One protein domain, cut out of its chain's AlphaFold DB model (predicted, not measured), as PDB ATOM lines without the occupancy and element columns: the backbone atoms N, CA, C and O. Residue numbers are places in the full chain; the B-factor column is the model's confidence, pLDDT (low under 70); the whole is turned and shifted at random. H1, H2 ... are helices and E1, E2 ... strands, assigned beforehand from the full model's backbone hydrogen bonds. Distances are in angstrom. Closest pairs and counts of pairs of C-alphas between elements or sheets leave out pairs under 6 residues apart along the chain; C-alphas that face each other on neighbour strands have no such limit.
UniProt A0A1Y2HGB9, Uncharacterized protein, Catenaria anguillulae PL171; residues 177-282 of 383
ATOM      1  N   ASN A 177      97.595 113.802 108.772       76.62
ATOM      2  CA  ASN A 177      97.460 112.572 109.560       76.62
ATOM      3  C   ASN A 177      97.425 112.818 111.084       76.62
ATOM      4  O   ASN A 177      97.532 111.869 111.857       76.62
ATOM      5  N   GLY A 178      97.302 114.076 111.522       74.50
ATOM      6  CA  GLY A 178      97.242 114.440 112.942       74.50
ATOM      7  C   GLY A 178      98.588 114.372 113.667       74.50
ATOM      8  O   GLY A 178      98.634 114.522 114.885       74.50
ATOM      9  N   VAL A 179      99.684 114.162 112.937       84.19
ATOM     10  CA  VAL A 179     101.031 114.213 113.503       84.19
ATOM     11  C   VAL A 179     101.445 115.675 113.692       84.19
ATOM     12  O   VAL A 179     101.102 116.549 112.893       84.19
ATOM     13  N   ASN A 180     102.213 115.931 114.750       90.56
ATOM     14  CA  ASN A 180     102.784 117.235 115.095       90.56
ATOM     15  C   ASN A 180     103.943 117.609 114.153       90.56
ATOM     16  O   ASN A 180     105.094 117.736 114.566       90.56
ATOM     17  N   MET A 181     103.629 117.728 112.865       92.69
ATOM     18  CA  MET A 181     104.542 118.099 111.790       92.69
ATOM     19  C   MET A 181     103.938 119.228 110.967       92.69
ATOM     20  O   MET A 181     102.739 119.236 110.679       92.69
ATOM     21  N   MET A 182     104.797 120.151 110.555       93.31
ATOM     22  CA  MET A 182     104.492 121.179 109.573       93.31
ATOM     23  C   MET A 182     105.337 120.902 108.332       93.31
ATOM     24  O   MET A 182     106.544 120.696 108.437       93.31
ATOM     25  N   LEU A 183     104.696 120.864 107.169       94.06
ATOM     26  CA  LEU A 183     105.296 120.461 105.904       94.06
ATOM     27  C   LEU A 183     105.125 121.568 104.862       94.06
ATOM     28  O   LEU A 183     104.095 122.249 104.867       94.06
ATOM     29  N   PRO A 184     106.074 121.732 103.929       94.31
ATOM     30  CA  PRO A 184     105.833 122.502 102.720       94.31
ATOM     31  C   PRO A 184     104.618 121.956 101.965       94.31
ATOM     32  O   PRO A 184     104.389 120.747 101.917       94.31
ATOM     33  N   ILE A 185     103.827 122.842 101.363       92.44
ATOM     34  CA  ILE A 185     102.670 122.439 100.558       92.44
ATOM     35  C   ILE A 185     103.157 121.620  99.356       92.44
ATOM     36  O   ILE A 185     103.934 122.112  98.537       92.44
ATOM     37  N   ALA A 186     102.667 120.390  99.231       91.94
ATOM     38  CA  ALA A 186     102.897 119.543  98.068       91.94
ATOM     39  C   ALA A 186     101.926 119.890  96.929       91.94
ATOM     40  O   ALA A 186     100.724 120.060  97.146       91.94
ATOM     41  N   GLU A 187     102.434 119.958  95.702       91.44
ATOM     42  CA  GLU A 187     101.613 119.989  94.495       91.44
ATOM     43  C   GLU A 187     101.259 118.564  94.095       91.44
ATOM     44  O   GLU A 187     102.144 117.731  93.891       91.44
ATOM     45  N   LEU A 188      99.961 118.293  93.988       92.19
ATOM     46  CA  LEU A 188      99.445 116.965  93.694       92.19
ATOM     47  C   LEU A 188      98.922 116.884  92.261       92.19
ATOM     48  O   LEU A 188      98.348 117.841  91.734       92.19
ATOM     49  N   LYS A 189      99.084 115.715  91.649       92.50
ATOM     50  CA  LYS A 189      98.495 115.363  90.360       92.50
ATOM     51  C   LYS A 189      97.684 114.083  90.507       92.50
ATOM     52  O   LYS A 189      98.207 113.070  90.963       92.50
ATOM     53  N   SER A 190      96.439 114.117  90.038       90.44
ATOM     54  CA  SER A 190      95.642 112.906  89.839       90.44
ATOM     55  C   SER A 190      96.173 112.134  88.636       90.44
ATOM     56  O   SER A 190      96.231 112.671  87.524       90.44
ATOM     57  N   VAL A 191      96.541 110.877  88.844       87.31
ATOM     58  CA  VAL A 191      96.992 109.962  87.795       87.31
ATOM     59  C   VAL A 191      96.041 108.776  87.753       87.31
ATOM     60  O   VAL A 191      95.554 108.326  88.782       87.31
ATOM     61  N   LYS A 192      95.708 108.326  86.542       85.75
ATOM     62  CA  LYS A 192      94.872 107.145  86.338       85.75
ATOM     63  C   LYS A 192      95.748 105.899  86.430       85.75
ATOM     64  O   LYS A 192      96.797 105.862  85.783       85.75
ATOM     65  N   ASP A 193      95.290 104.888  87.157       81.12
ATOM     66  CA  ASP A 193      95.994 103.612  87.244       81.12
ATOM     67  C   ASP A 193      96.092 102.936  85.867       81.12
ATOM     68  O   ASP A 193      95.131 102.867  85.088       81.12
ATOM     69  N   ALA A 194      97.290 102.450  85.539       73.56
ATOM     70  CA  ALA A 194      97.540 101.785  84.270       73.56
ATOM     71  C   ALA A 194      96.817 100.429  84.234       73.56
ATOM     72  O   ALA A 194      97.088  99.550  85.047       73.56
ATOM     73  N   GLY A 195      95.922 100.253  83.258       69.81
ATOM     74  CA  GLY A 195      95.148  99.019  83.089       69.81
ATOM     75  C   GLY A 195      93.841  98.965  83.883       69.81
ATOM     76  O   GLY A 195      93.193  97.922  83.871       69.81
ATOM     77  N   ASP A 196      93.437 100.061  84.534       65.81
ATOM     78  CA  ASP A 196      92.151 100.128  85.225       65.81
ATOM     79  C   ASP A 196      91.053 100.758  84.342       65.81
ATOM     80  O   ASP A 196      91.003 101.974  84.099       65.81
ATOM     81  N   ASP A 197      90.150  99.913  83.847       64.12
ATOM     82  CA  ASP A 197      88.973 100.321  83.073       64.12
ATOM     83  C   ASP A 197      87.894 100.990  83.944       64.12
ATOM     84  O   ASP A 197      87.005 101.660  83.418       64.12
ATOM     85  N   VAL A 198      87.991 100.873  85.276       69.31
ATOM     86  CA  VAL A 198      87.016 101.392  86.252       69.31
ATOM     87  C   VAL A 198      87.281 102.863  86.602       69.31
ATOM     88  O   VAL A 198      86.430 103.530  87.187       69.31
ATOM     89  N   GLY A 199      88.418 103.423  86.175       70.19
ATOM     90  CA  GLY A 199      88.710 104.847  86.357       70.19
ATOM     91  C   GLY A 199      89.248 105.212  87.738       70.19
ATOM     92  O   GLY A 199      89.126 106.373  88.131       70.19
ATOM     93  N   ASN A 200      89.849 104.262  88.462       80.00
ATOM     94  CA  ASN A 200      90.541 104.578  89.706       80.00
ATOM     95  C   ASN A 200      91.690 105.565  89.449       80.00
ATOM     96  O   ASN A 200      92.379 105.522  88.422       80.00
ATOM     97  N   MET A 201      91.825 106.514  90.374       83.19
ATOM     98  CA  MET A 201      92.828 107.568  90.333       83.19
ATOM     99  C   MET A 201      93.613 107.567  91.640       83.19
ATOM    100  O   MET A 201      93.013 107.590  92.717       83.19
ATOM    101  N   HIS A 202      94.937 107.644  91.548       86.88
ATOM    102  CA  HIS A 202      95.816 107.923  92.680       86.88
ATOM    103  C   HIS A 202      96.371 109.349  92.610       86.88
ATOM    104  O   HIS A 202      96.277 110.033  91.589       86.88
ATOM    105  N   GLN A 203      96.919 109.822  93.732       90.94
ATOM    106  CA  GLN A 203      97.602 111.114  93.812       90.94
ATOM    107  C   GLN A 203      99.114 110.905  93.805       90.94
ATOM    108  O   GLN A 203      99.653 110.119  94.589       90.94
ATOM    109  N   GLU A 204      99.795 111.665  92.958       93.88
ATOM    110  CA  GLU A 204     101.248 111.785  92.962       93.88
ATOM    111  C   GLU A 204     101.650 113.175  93.438       93.88
ATOM    112  O   GLU A 204     101.076 114.180  93.015       93.88
ATOM    113  N   VAL A 205     102.657 113.232  94.303       94.44
ATOM    114  CA  VAL A 205     103.349 114.469  94.650       94.44
ATOM    115  C   VAL A 205     104.268 114.811  93.489       94.44
ATOM    116  O   VAL A 205     105.189 114.059  93.183       94.44
ATOM    117  N   VAL A 206     104.012 115.940  92.835       93.44
ATOM    118  CA  VAL A 206     104.803 116.437  91.702       93.44
ATOM    119  C   VAL A 206     106.044 117.171  92.184       93.44
ATOM    120  O   VAL A 206     107.124 116.991  91.633       93.44
ATOM    121  N   ARG A 207     105.870 118.024  93.194       90.88
ATOM    122  CA  ARG A 207     106.923 118.799  93.854       90.88
ATOM    123  C   ARG A 207     106.398 119.384  95.156       90.88
ATOM    124  O   ARG A 207     105.187 119.491  95.344       90.88
ATOM    125  N   PHE A 208     107.300 119.853  96.005       92.44
ATOM    126  CA  PHE A 208     106.954 120.772  97.084       92.44
ATOM    127  C   PHE A 208     107.052 122.220  96.604       92.44
ATOM    128  O   PHE A 208     107.918 122.571  95.798       92.44
ATOM    129  N   ARG A 209     106.153 123.077  97.089       92.00
ATOM    130  CA  ARG A 209     106.231 124.515  96.829       92.00
ATOM    131  C   ARG A 209     107.420 125.098  97.579       92.00
ATOM    132  O   ARG A 209     107.647 124.790  98.746       92.00
ATOM    133  N   ALA A 210     108.160 125.966  96.896       90.94
ATOM    134  CA  ALA A 210     109.216 126.738  97.531       90.94
ATOM    135  C   ALA A 210     108.623 127.685  98.592       90.94
ATOM    136  O   ALA A 210     107.482 128.139  98.422       90.94
ATOM    137  N   PRO A 211     109.388 128.041  99.641       92.50
ATOM    138  CA  PRO A 211     108.988 129.081 100.577       92.50
ATOM    139  C   PRO A 211     108.628 130.368  99.835       92.50
ATOM    140  O   PRO A 211     109.293 130.752  98.866       92.50
ATOM    141  N   SER A 212     107.576 131.040 100.275       93.38
ATOM    142  CA  SER A 212     107.206 132.334  99.724       93.38
ATOM    143  C   SER A 212     108.252 133.400 100.049       93.38
ATOM    144  O   SER A 212     109.066 133.266 100.971       93.38
ATOM    145  N   VAL A 213     108.182 134.523  99.336       92.50
ATOM    146  CA  VAL A 213     108.959 135.715  99.677       92.50
ATOM    147  C   VAL A 213     108.748 136.115 101.137       92.50
ATOM    148  O   VAL A 213     109.727 136.398 101.809       92.50
ATOM    149  N   PHE A 214     107.530 136.045 101.677       94.88
ATOM    150  CA  PHE A 214     107.260 136.369 103.080       94.88
ATOM    151  C   PHE A 214     107.899 135.365 104.047       94.88
ATOM    152  O   PHE A 214     108.532 135.772 105.019       94.88
ATOM    153  N   GLU A 215     107.813 134.066 103.755       93.12
ATOM    154  CA  GLU A 215     108.424 133.007 104.569       93.12
ATOM    155  C   GLU A 215     109.949 133.083 104.594       93.12
ATOM    156  O   GLU A 215     110.566 132.737 105.599       93.12
ATOM    157  N   SER A 216     110.562 133.610 103.529       90.88
ATOM    158  CA  SER A 216     112.014 133.827 103.454       90.88
ATOM    159  C   SER A 216     112.551 134.877 104.443       90.88
ATOM    160  O   SER A 216     113.769 135.034 104.571       90.88
ATOM    161  N   HIS A 217     111.650 135.580 105.140       91.56
ATOM    162  CA  HIS A 217     111.936 136.534 106.214       91.56
ATOM    163  C   HIS A 217     111.515 136.029 107.603       91.56
ATOM    164  O   HIS A 217     111.722 136.736 108.594       91.56
ATOM    165  N   LEU A 218     110.912 134.839 107.700       93.44
ATOM    166  CA  LEU A 218     110.476 134.284 108.974       93.44
ATOM    167  C   LEU A 218     111.624 133.582 109.691       93.44
ATOM    168  O   LEU A 218     112.324 132.739 109.131       93.44
ATOM    169  N   THR A 219     111.769 133.911 110.967       92.81
ATOM    170  CA  THR A 219     112.854 133.446 111.828       92.81
ATOM    171  C   THR A 219     112.313 132.947 113.154       92.81
ATOM    172  O   THR A 219     111.309 133.464 113.655       92.81
ATOM    173  N   ALA A 220     112.991 131.966 113.744       92.81
ATOM    174  CA  ALA A 220     112.766 131.620 115.138       92.81
ATOM    175  C   ALA A 220     113.116 132.825 116.028       92.81
ATOM    176  O   ALA A 220     114.170 133.447 115.872       92.81
ATOM    177  N   ALA A 221     112.235 133.149 116.968       87.25
ATOM    178  CA  ALA A 221     112.508 134.132 118.001       87.25
ATOM    179  C   ALA A 221     113.574 133.551 118.940       87.25
ATOM    180  O   ALA A 221     113.298 132.621 119.696       87.25
ATOM    181  N   SER A 222     114.803 134.058 118.875       74.12
ATOM    182  CA  SER A 222     115.877 133.618 119.767       74.12
ATOM    183  C   SER A 222     116.831 134.761 120.089       74.12
ATOM    184  O   SER A 222     117.089 135.605 119.232       74.12
ATOM    185  N   ASP A 223     117.397 134.731 121.296       57.84
ATOM    186  CA  ASP A 223     118.512 135.596 121.711       57.84
ATOM    187  C   ASP A 223     119.881 135.030 121.270       57.84
ATOM    188  O   ASP A 223     120.935 135.549 121.642       57.84
ATOM    189  N   ALA A 224     119.887 133.926 120.516       59.59
ATOM    190  CA  ALA A 224     121.101 133.246 120.090       59.59
ATOM    191  C   ALA A 224     121.764 133.962 118.902       59.59
ATOM    192  O   ALA A 224     121.104 134.564 118.057       59.59
ATOM    193  N   ALA A 225     123.090 133.835 118.804       56.81
ATOM    194  CA  ALA A 225     123.878 134.413 117.713       56.81
ATOM    195  C   ALA A 225     123.523 133.838 116.326       56.81
ATOM    196  O   ALA A 225     123.821 134.457 115.308       56.81
ATOM    197  N   THR A 226     122.901 132.657 116.277       65.94
ATOM    198  CA  THR A 226     122.496 131.983 115.040       65.94
ATOM    199  C   THR A 226     120.997 132.120 114.824       65.94
ATOM    200  O   THR A 226     120.200 131.604 115.607       65.94
ATOM    201  N   THR A 227     120.607 132.778 113.736       79.62
ATOM    202  CA  THR A 227     119.202 132.908 113.345       79.62
ATOM    203  C   THR A 227     118.742 131.671 112.574       79.62
ATOM    204  O   THR A 227     119.252 131.396 111.491       79.62
ATOM    205  N   THR A 228     117.750 130.945 113.091       89.38
ATOM    206  CA  THR A 228     117.091 129.857 112.350       89.38
ATOM    207  C   THR A 228     116.004 130.431 111.448       89.38
ATOM    208  O   THR A 228     115.017 130.975 111.948       89.38
ATOM    209  N   MET A 229     116.161 130.307 110.129       90.44
ATOM    210  CA  MET A 229     115.125 130.683 109.160       90.44
ATOM    211  C   MET A 229     114.122 129.540 109.006       90.44
ATOM    212  O   MET A 229     114.505 128.383 108.838       90.44
ATOM    213  N   LEU A 230     112.826 129.852 108.985       93.38
ATOM    214  CA  LEU A 230     111.802 128.829 108.737       93.38
ATOM    215  C   LEU A 230     111.927 128.246 107.320       93.38
ATOM    216  O   LEU A 230     111.673 127.061 107.116       93.38
ATOM    217  N   SER A 231     112.375 129.050 106.351       91.94
ATOM    218  CA  SER A 231     112.640 128.588 104.986       91.94
ATOM    219  C   SER A 231     113.755 127.542 104.902       91.94
ATOM    220  O   SER A 231     113.727 126.717 103.991       91.94
ATOM    221  N   ASP A 232     114.718 127.554 105.830       91.94
ATOM    222  CA  ASP A 232     115.781 126.544 105.865       91.94
ATOM    223  C   ASP A 232     115.239 125.204 106.350       91.94
ATOM    224  O   ASP A 232     115.456 124.193 105.694       91.94
ATOM    225  N   LEU A 233     114.410 125.205 107.397       94.94
ATOM    226  CA  LEU A 233     113.738 123.987 107.856       94.94
ATOM    227  C   LEU A 233     112.824 123.398 106.768       94.94
ATOM    228  O   LEU A 233     112.797 122.188 106.561       94.94
ATOM    229  N   ALA A 234     112.093 124.247 106.038       94.25
ATOM    230  CA  ALA A 234     111.277 123.811 104.906       94.25
ATOM    231  C   ALA A 234     112.132 123.143 103.816       94.25
ATOM    232  O   ALA A 234     111.752 122.107 103.274       94.25
ATOM    233  N   ARG A 235     113.306 123.716 103.531       91.50
ATOM    234  CA  ARG A 235     114.260 123.187 102.556       91.50
ATOM    235  C   ARG A 235     114.880 121.866 103.007       91.50
ATOM    236  O   ARG A 235     115.007 120.966 102.181       91.50
ATOM    237  N   ASP A 236     115.209 121.725 104.287       93.19
ATOM    238  CA  ASP A 236     115.751 120.484 104.849       93.19
ATOM    239  C   ASP A 236     114.762 119.321 104.686       93.19
ATOM    240  O   ASP A 236     115.162 118.209 104.341       93.19
ATOM    241  N   ILE A 237     113.457 119.589 104.847       95.25
ATOM    242  CA  ILE A 237     112.396 118.610 104.565       95.25
ATOM    243  C   ILE A 237     112.414 118.217 103.089       95.25
ATOM    244  O   ILE A 237     112.443 117.029 102.777       95.25
ATOM    245  N   THR A 238     112.402 119.196 102.177       93.12
ATOM    246  CA  THR A 238     112.364 118.900 100.736       93.12
ATOM    247  C   THR A 238     113.621 118.181 100.260       93.12
ATOM    248  O   THR A 238     113.503 117.214  99.520       93.12
ATOM    249  N   SER A 239     114.803 118.572 100.749       90.94
ATOM    250  CA  SER A 239     116.075 117.936 100.389       90.94
ATOM    251  C   SER A 239     116.106 116.482 100.838       90.94
ATOM    252  O   SER A 239     116.494 115.613 100.070       90.94
ATOM    253  N   ALA A 240     115.641 116.199 102.056       92.12
ATOM    254  CA  ALA A 240     115.577 114.835 102.561       92.12
ATOM    255  C   ALA A 240     114.616 113.946 101.750       92.12
ATOM    256  O   ALA A 240     114.867 112.750 101.613       92.12
ATOM    257  N   VAL A 241     113.531 114.512 101.205       92.94
ATOM    258  CA  VAL A 241     112.643 113.774 100.294       92.94
ATOM    259  C   VAL A 241     113.300 113.563  98.933       92.94
ATOM    260  O   VAL A 241     113.298 112.433  98.449       92.94
ATOM    261  N   ASP A 242     113.882 114.609  98.345       89.81
ATOM    262  CA  ASP A 242     114.524 114.550  97.026       89.81
ATOM    263  C   ASP A 242     115.726 113.584  97.010       89.81
ATOM    264  O   ASP A 242     115.959 112.897  96.015       89.81
ATOM    265  N   ASP A 243     116.453 113.467  98.126       90.75
ATOM    266  CA  ASP A 243     117.550 112.504  98.297       90.75
ATOM    267  C   ASP A 243     117.056 111.046  98.346       90.75
ATOM    268  O   ASP A 243     117.793 110.117  98.005       90.75
ATOM    269  N   ALA A 244     115.811 110.829  98.780       93.19
ATOM    270  CA  ALA A 244     115.233 109.503  98.969       93.19
ATOM    271  C   ALA A 244     114.371 109.041  97.782       93.19
ATOM    272  O   ALA A 244     114.288 107.839  97.514       93.19
ATOM    273  N   VAL A 245     113.696 109.963  97.090       94.50
ATOM    274  CA  VAL A 245     112.665 109.662  96.087       94.50
ATOM    275  C   VAL A 245     112.744 110.651  94.927       94.50
ATOM    276  O   VAL A 245     112.792 111.860  95.121       94.50
ATOM    277  N   HIS A 246     112.667 110.142  93.695       93.19
ATOM    278  CA  HIS A 246     112.529 110.987  92.509       93.19
ATOM    279  C   HIS A 246     111.057 111.357  92.304       93.19
ATOM    280  O   HIS A 246     110.217 110.468  92.163       93.19
ATOM    281  N   LEU A 247     110.749 112.653  92.261       91.44
ATOM    282  CA  LEU A 247     109.405 113.151  91.961       91.44
ATOM    283  C   LEU A 247     109.171 113.261  90.433       91.44
ATOM    284  O   LEU A 247     110.119 113.544  89.696       91.44
ATOM    285  N   PRO A 248     107.930 113.081  89.928       94.44
ATOM    286  CA  PRO A 248     106.704 112.800  90.675       94.44
ATOM    287  C   PRO A 248     106.667 111.385  91.270       94.44
ATOM    288  O   PRO A 248     107.136 110.437  90.645       94.44
ATOM    289  N   ALA A 249     106.089 111.242  92.464       93.81
ATOM    290  CA  ALA A 249     105.975 109.955  93.156       93.81
ATOM    291  C   ALA A 249     104.640 109.806  93.894       93.81
ATOM    292  O   ALA A 249     104.018 110.792  94.290       93.81
ATOM    293  N   ASN A 250     104.211 108.562  94.120       92.75
ATOM    294  CA  ASN A 250     103.014 108.270  94.907       92.75
ATOM    295  C   ASN A 250     103.152 108.819  96.343       92.75
ATOM    296  O   ASN A 250     104.228 108.753  96.945       92.75
ATOM    297  N   ILE A 251     102.047 109.333  96.896       90.62
ATOM    298  CA  ILE A 251     102.008 109.936  98.234       90.62
ATOM    299  C   ILE A 251     102.559 109.021  99.338       90.62
ATOM    300  O   ILE A 251     103.234 109.508 100.241       90.62
ATOM    301  N   ASP A 252     102.362 107.705  99.247       90.44
ATOM    302  CA  ASP A 252     102.865 106.752 100.241       90.44
ATOM    303  C   ASP A 252     104.390 106.641 100.208       90.44
ATOM    304  O   ASP A 252     105.033 106.537 101.253       90.44
ATOM    305  N   THR A 253     104.988 106.725  99.016       93.25
ATOM    306  CA  THR A 253     106.451 106.730  98.852       93.25
ATOM    307  C   THR A 253     107.048 108.011  99.434       93.25
ATOM    308  O   THR A 253     108.047 107.969 100.151       93.25
ATOM    309  N   VAL A 254     106.392 109.152  99.208       93.75
ATOM    310  CA  VAL A 254     106.802 110.434  99.800       93.75
ATOM    311  C   VAL A 254     106.634 110.434 101.319       93.75
ATOM    312  O   VAL A 254     107.521 110.897 102.028       93.75
ATOM    313  N   ASN A 255     105.550 109.861 101.845       91.19
ATOM    314  CA  ASN A 255     105.341 109.731 103.287       91.19
ATOM    315  C   ASN A 255     106.434 108.886 103.959       91.19
ATOM    316  O   ASN A 255     106.858 109.209 105.067       91.19
ATOM    317  N   GLN A 256     106.926 107.835 103.293       91.75
ATOM    318  CA  GLN A 256     108.068 107.059 103.784       91.75
ATOM    319  C   GLN A 256     109.353 107.897 103.813       91.75
ATOM    320  O   GLN A 256     110.074 107.863 104.809       91.75
ATOM    321  N   ALA A 257     109.608 108.697 102.772       92.94
ATOM    322  CA  ALA A 257     110.756 109.602 102.718       92.94
ATOM    323  C   ALA A 257     110.705 110.692 103.804       92.94
ATOM    324  O   ALA A 257     111.711 110.975 104.451       92.94
ATOM    325  N   LEU A 258     109.518 111.242 104.082       92.56
ATOM    326  CA  LEU A 258     109.293 112.183 105.187       92.56
ATOM    327  C   LEU A 258     109.561 111.564 106.570       92.56
ATOM    328  O   LEU A 258     109.808 112.292 107.530       92.56
ATOM    329  N   GLY A 259     109.547 110.233 106.677       90.31
ATOM    330  CA  GLY A 259     109.950 109.501 107.877       90.31
ATOM    331  C   GLY A 259     111.461 109.511 108.143       90.31
ATOM    332  O   GLY A 259     111.884 109.056 109.208       90.31
ATOM    333  N   HIS A 260     112.284 110.020 107.218       91.94
ATOM    334  CA  HIS A 260     113.724 110.151 107.429       91.94
ATOM    335  C   HIS A 260     114.022 111.069 108.637       91.94
ATOM    336  O   HIS A 260     113.377 112.112 108.776       91.94
ATOM    337  N   PRO A 261     115.009 110.749 109.505       92.31
ATOM    338  CA  PRO A 261     115.251 111.508 110.734       92.31
ATOM    339  C   PRO A 261     115.447 113.018 110.540       92.31
ATOM    340  O   PRO A 261     114.959 113.798 111.354       92.31
ATOM    341  N   SER A 262     116.123 113.442 109.465       91.88
ATOM    342  CA  SER A 262     116.317 114.871 109.165       91.88
ATOM    343  C   SER A 262     115.009 115.573 108.787       91.88
ATOM    344  O   SER A 262     114.714 116.629 109.345       91.88
ATOM    345  N   ALA A 263     114.191 114.968 107.916       94.12
ATOM    346  CA  ALA A 263     112.884 115.498 107.533       94.12
ATOM    347  C   ALA A 263     111.957 115.605 108.749       94.12
ATOM    348  O   ALA A 263     111.357 116.651 108.989       94.12
ATOM    349  N   LEU A 264     111.902 114.550 109.567       93.75
ATOM    350  CA  LEU A 264     111.092 114.514 110.781       93.75
ATOM    351  C   LEU A 264     111.534 115.579 111.796       93.75
ATOM    352  O   LEU A 264     110.694 116.255 112.397       93.75
ATOM    353  N   HIS A 265     112.844 115.758 111.985       94.88
ATOM    354  CA  HIS A 265     113.378 116.778 112.885       94.88
ATOM    355  C   HIS A 265     113.024 118.194 112.414       94.88
ATOM    356  O   HIS A 265     112.519 118.996 113.201       94.88
ATOM    357  N   ALA A 266     113.213 118.495 111.129       96.38
ATOM    358  CA  ALA A 266     112.869 119.797 110.570       96.38
ATOM    359  C   ALA A 266     111.349 120.065 110.621       96.38
ATOM    360  O   ALA A 266     110.924 121.133 111.066       96.38
ATOM    361  N   ALA A 267     110.520 119.076 110.267       96.12
ATOM    362  CA  ALA A 267     109.060 119.190 110.273       96.12
ATOM    363  C   ALA A 267     108.470 119.362 111.681       96.12
ATOM    364  O   ALA A 267     107.541 120.152 111.877       96.12
ATOM    365  N   SER A 268     109.012 118.652 112.675       95.44
ATOM    366  CA  SER A 268     108.610 118.803 114.081       95.44
ATOM    367  C   SER A 268     109.090 120.128 114.680       95.44
ATOM    368  O   SER A 268     108.349 120.763 115.431       95.44
ATOM    369  N   THR A 269     110.279 120.600 114.294       95.81
ATOM    370  CA  THR A 269     110.783 121.922 114.690       95.81
ATOM    371  C   THR A 269     109.897 123.034 114.131       95.81
ATOM    372  O   THR A 269     109.463 123.902 114.889       95.81
ATOM    373  N   LEU A 270     109.540 122.984 112.840       95.19
ATOM    374  CA  LEU A 270     108.594 123.938 112.250       95.19
ATOM    375  C   LEU A 270     107.240 123.915 112.958       95.19
ATOM    376  O   LEU A 270     106.691 124.975 113.250       95.19
ATOM    377  N   TYR A 271     106.712 122.727 113.262       95.00
ATOM    378  CA  TYR A 271     105.458 122.598 113.998       95.00
ATOM    379  C   TYR A 271     105.537 123.241 115.386       95.00
ATOM    380  O   TYR A 271     104.650 124.007 115.761       95.00
ATOM    381  N   SER A 272     106.611 122.973 116.135       94.62
ATOM    382  CA  SER A 272     106.823 123.553 117.464       94.62
ATOM    383  C   SER A 272     106.902 125.079 117.406       94.62
ATOM    384  O   SER A 272     106.233 125.748 118.192       94.62
ATOM    385  N   LEU A 273     107.632 125.642 116.441       94.62
ATOM    386  CA  LEU A 273     107.695 127.091 116.232       94.62
ATOM    387  C   LEU A 273     106.317 127.673 115.877       94.62
ATOM    388  O   LEU A 273     105.911 128.686 116.441       94.62
ATOM    389  N   ALA A 274     105.575 127.012 114.986       93.50
ATOM    390  CA  ALA A 274     104.260 127.463 114.532       93.50
ATOM    391  C   ALA A 274     103.176 127.423 115.621       93.50
ATOM    392  O   ALA A 274     102.186 128.141 115.510       93.50
ATOM    393  N   THR A 275     103.362 126.605 116.661       93.38
ATOM    394  CA  THR A 275     102.394 126.383 117.752       93.38
ATOM    395  C   THR A 275     102.841 126.945 119.102       93.38
ATOM    396  O   THR A 275     102.132 126.801 120.098       93.38
ATOM    397  N   THR A 276     104.005 127.595 119.160       93.81
ATOM    398  CA  THR A 276     104.512 128.219 120.387       93.81
ATOM    399  C   THR A 276     104.324 129.733 120.306       93.81
ATOM    400  O   THR A 276     104.970 130.375 119.468       93.81
ATOM    401  N   PRO A 277     103.484 130.347 121.164       94.12
ATOM    402  CA  PRO A 277     103.260 131.790 121.165       94.12
ATOM    403  C   PRO A 277     104.567 132.591 121.199       94.12
ATOM    404  O   PRO A 277     105.392 132.418 122.093       94.12
ATOM    405  N   GLY A 278     104.751 133.481 120.223       92.06
ATOM    406  CA  GLY A 278     105.912 134.370 120.160       92.06
ATOM    407  C   GLY A 278     107.217 133.718 119.699       92.06
ATOM    408  O   GLY A 278     108.239 134.396 119.702       92.06
ATOM    409  N   ALA A 279     107.194 132.453 119.269       93.50
ATOM    410  CA  ALA A 279     108.378 131.738 118.794       93.50
ATOM    411  C   ALA A 279     108.796 132.088 117.357       93.50
ATOM    412  O   ALA A 279     109.868 131.670 116.927       93.50
ATOM    413  N   VAL A 280     107.990 132.847 116.608       94.62
ATOM    414  CA  VAL A 280     108.303 133.248 115.228       94.62
ATOM    415  C   VAL A 280     108.244 134.762 115.084       94.62
ATOM    416  O   VAL A 280     107.311 135.425 115.551       94.62
ATOM    417  N   THR A 281     109.237 135.315 114.390       94.31
ATOM    418  CA  THR A 281     109.266 136.727 114.017       94.31
ATOM    419  C   THR A 281     109.596 136.935 112.546       94.31
ATOM    420  O   THR A 281     110.265 136.117 111.919       94.31
ATOM    421  N   PHE A 282     109.142 138.057 112.002       93.25
ATOM    422  CA  PHE A 282     109.531 138.555 110.694       93.25
ATOM    423  C   PHE A 282     110.734 139.497 110.826       93.25
ATOM    424  O   PHE A 282     110.680 140.486 111.570       93.25
TER     425      PHE A 282
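What this domain is: This is residues 177 to 282 of the 383 residues of an uncharacterized protein of Catenaria anguillulae PL171 (UniProt A0A1Y2HGB9). A long two-stranded hairpin, E2 and E3, makes one end of a rod; helices H1 and H3, side by side and running opposite ways, make its body, and the small strand pair E4 and E5 lies toward the other end. Strand E1 packs on both H1 and H3 and leads into the hairpin, while the short helix H2 packs on E3 and on H1. The printed part has 106 residues, with three named helices and five named strands in the order E1, E2, E3, E4, H1, H2, H3, E5, a mixed class. Its two sheets, E2 - E3 and E4 - E5, are antiparallel. The whole is loose, with a radius of gyration of the C-alphas of 16.2 A and spans of 60 by 26 by 25 A.

How they stand to each other: E2, residues 186 to 192, and E3, residues 201 to 208, form an antiparallel hairpin, their directions at 151 degrees; N 189 and O 204 are within hydrogen-bond range at 2.9 A, as are N 187 and O 207 at 2.8 A. E1, residues 182 to 184, runs on into E2 across a break of 1 residue, at 69 degrees, and pairs with no named strand. H2, residues 251 to 258, comes nearest E3 at the C-alphas of Glu 204 and Ile 251, 5.6 A apart. Just before H2, residues 249 to 250 make a short antiparallel pairing with residues 204 to 205 of E3. H1, residues 230 to 244, touches H2 at a steep tilt of 67 degrees, opposite ways; their closest C-alphas, of Val 241 and Ala 257, are 5.2 A apart. H1 also touches H3, residues 261 to 275, at a shallow tilt of 27 degrees, opposite ways; their closest C-alphas, of Ile 237 and Ala 263, are 4.3 A apart. The closest C-alphas of E1 and H3, of Met 182 and Tyr 271, are 4.7 A apart. E4, residues 218 to 220, and E5, residues 280 to 282, are antiparallel at 141 degrees, with N 219 and O 281 at 2.8 A. Every O i to N i+4 pair is within hydrogen-bond range in H2 and H3, and 10 of 11 are in H1.

Where its parts are: E2 is 18.9 A long and E3 20.5 A; H1 is 21.9 A, H3 20.9 A and H2 10.3 A. E1, E4 and E5 are 7.1 A each. E1 begins at C-alpha 182 (104.492, 121.179, 109.573), and E5 ends at C-alpha 282 (109.531, 138.555, 110.694).

The domain as a whole: The two C-alphas farthest apart, of Asp 197 and Asp 223, are 60.1 A apart. The printed part has no cut and no long link. Mean pLDDT of the printed part is 89.0; residues 195 to 198 and 223 to 226 are under 70.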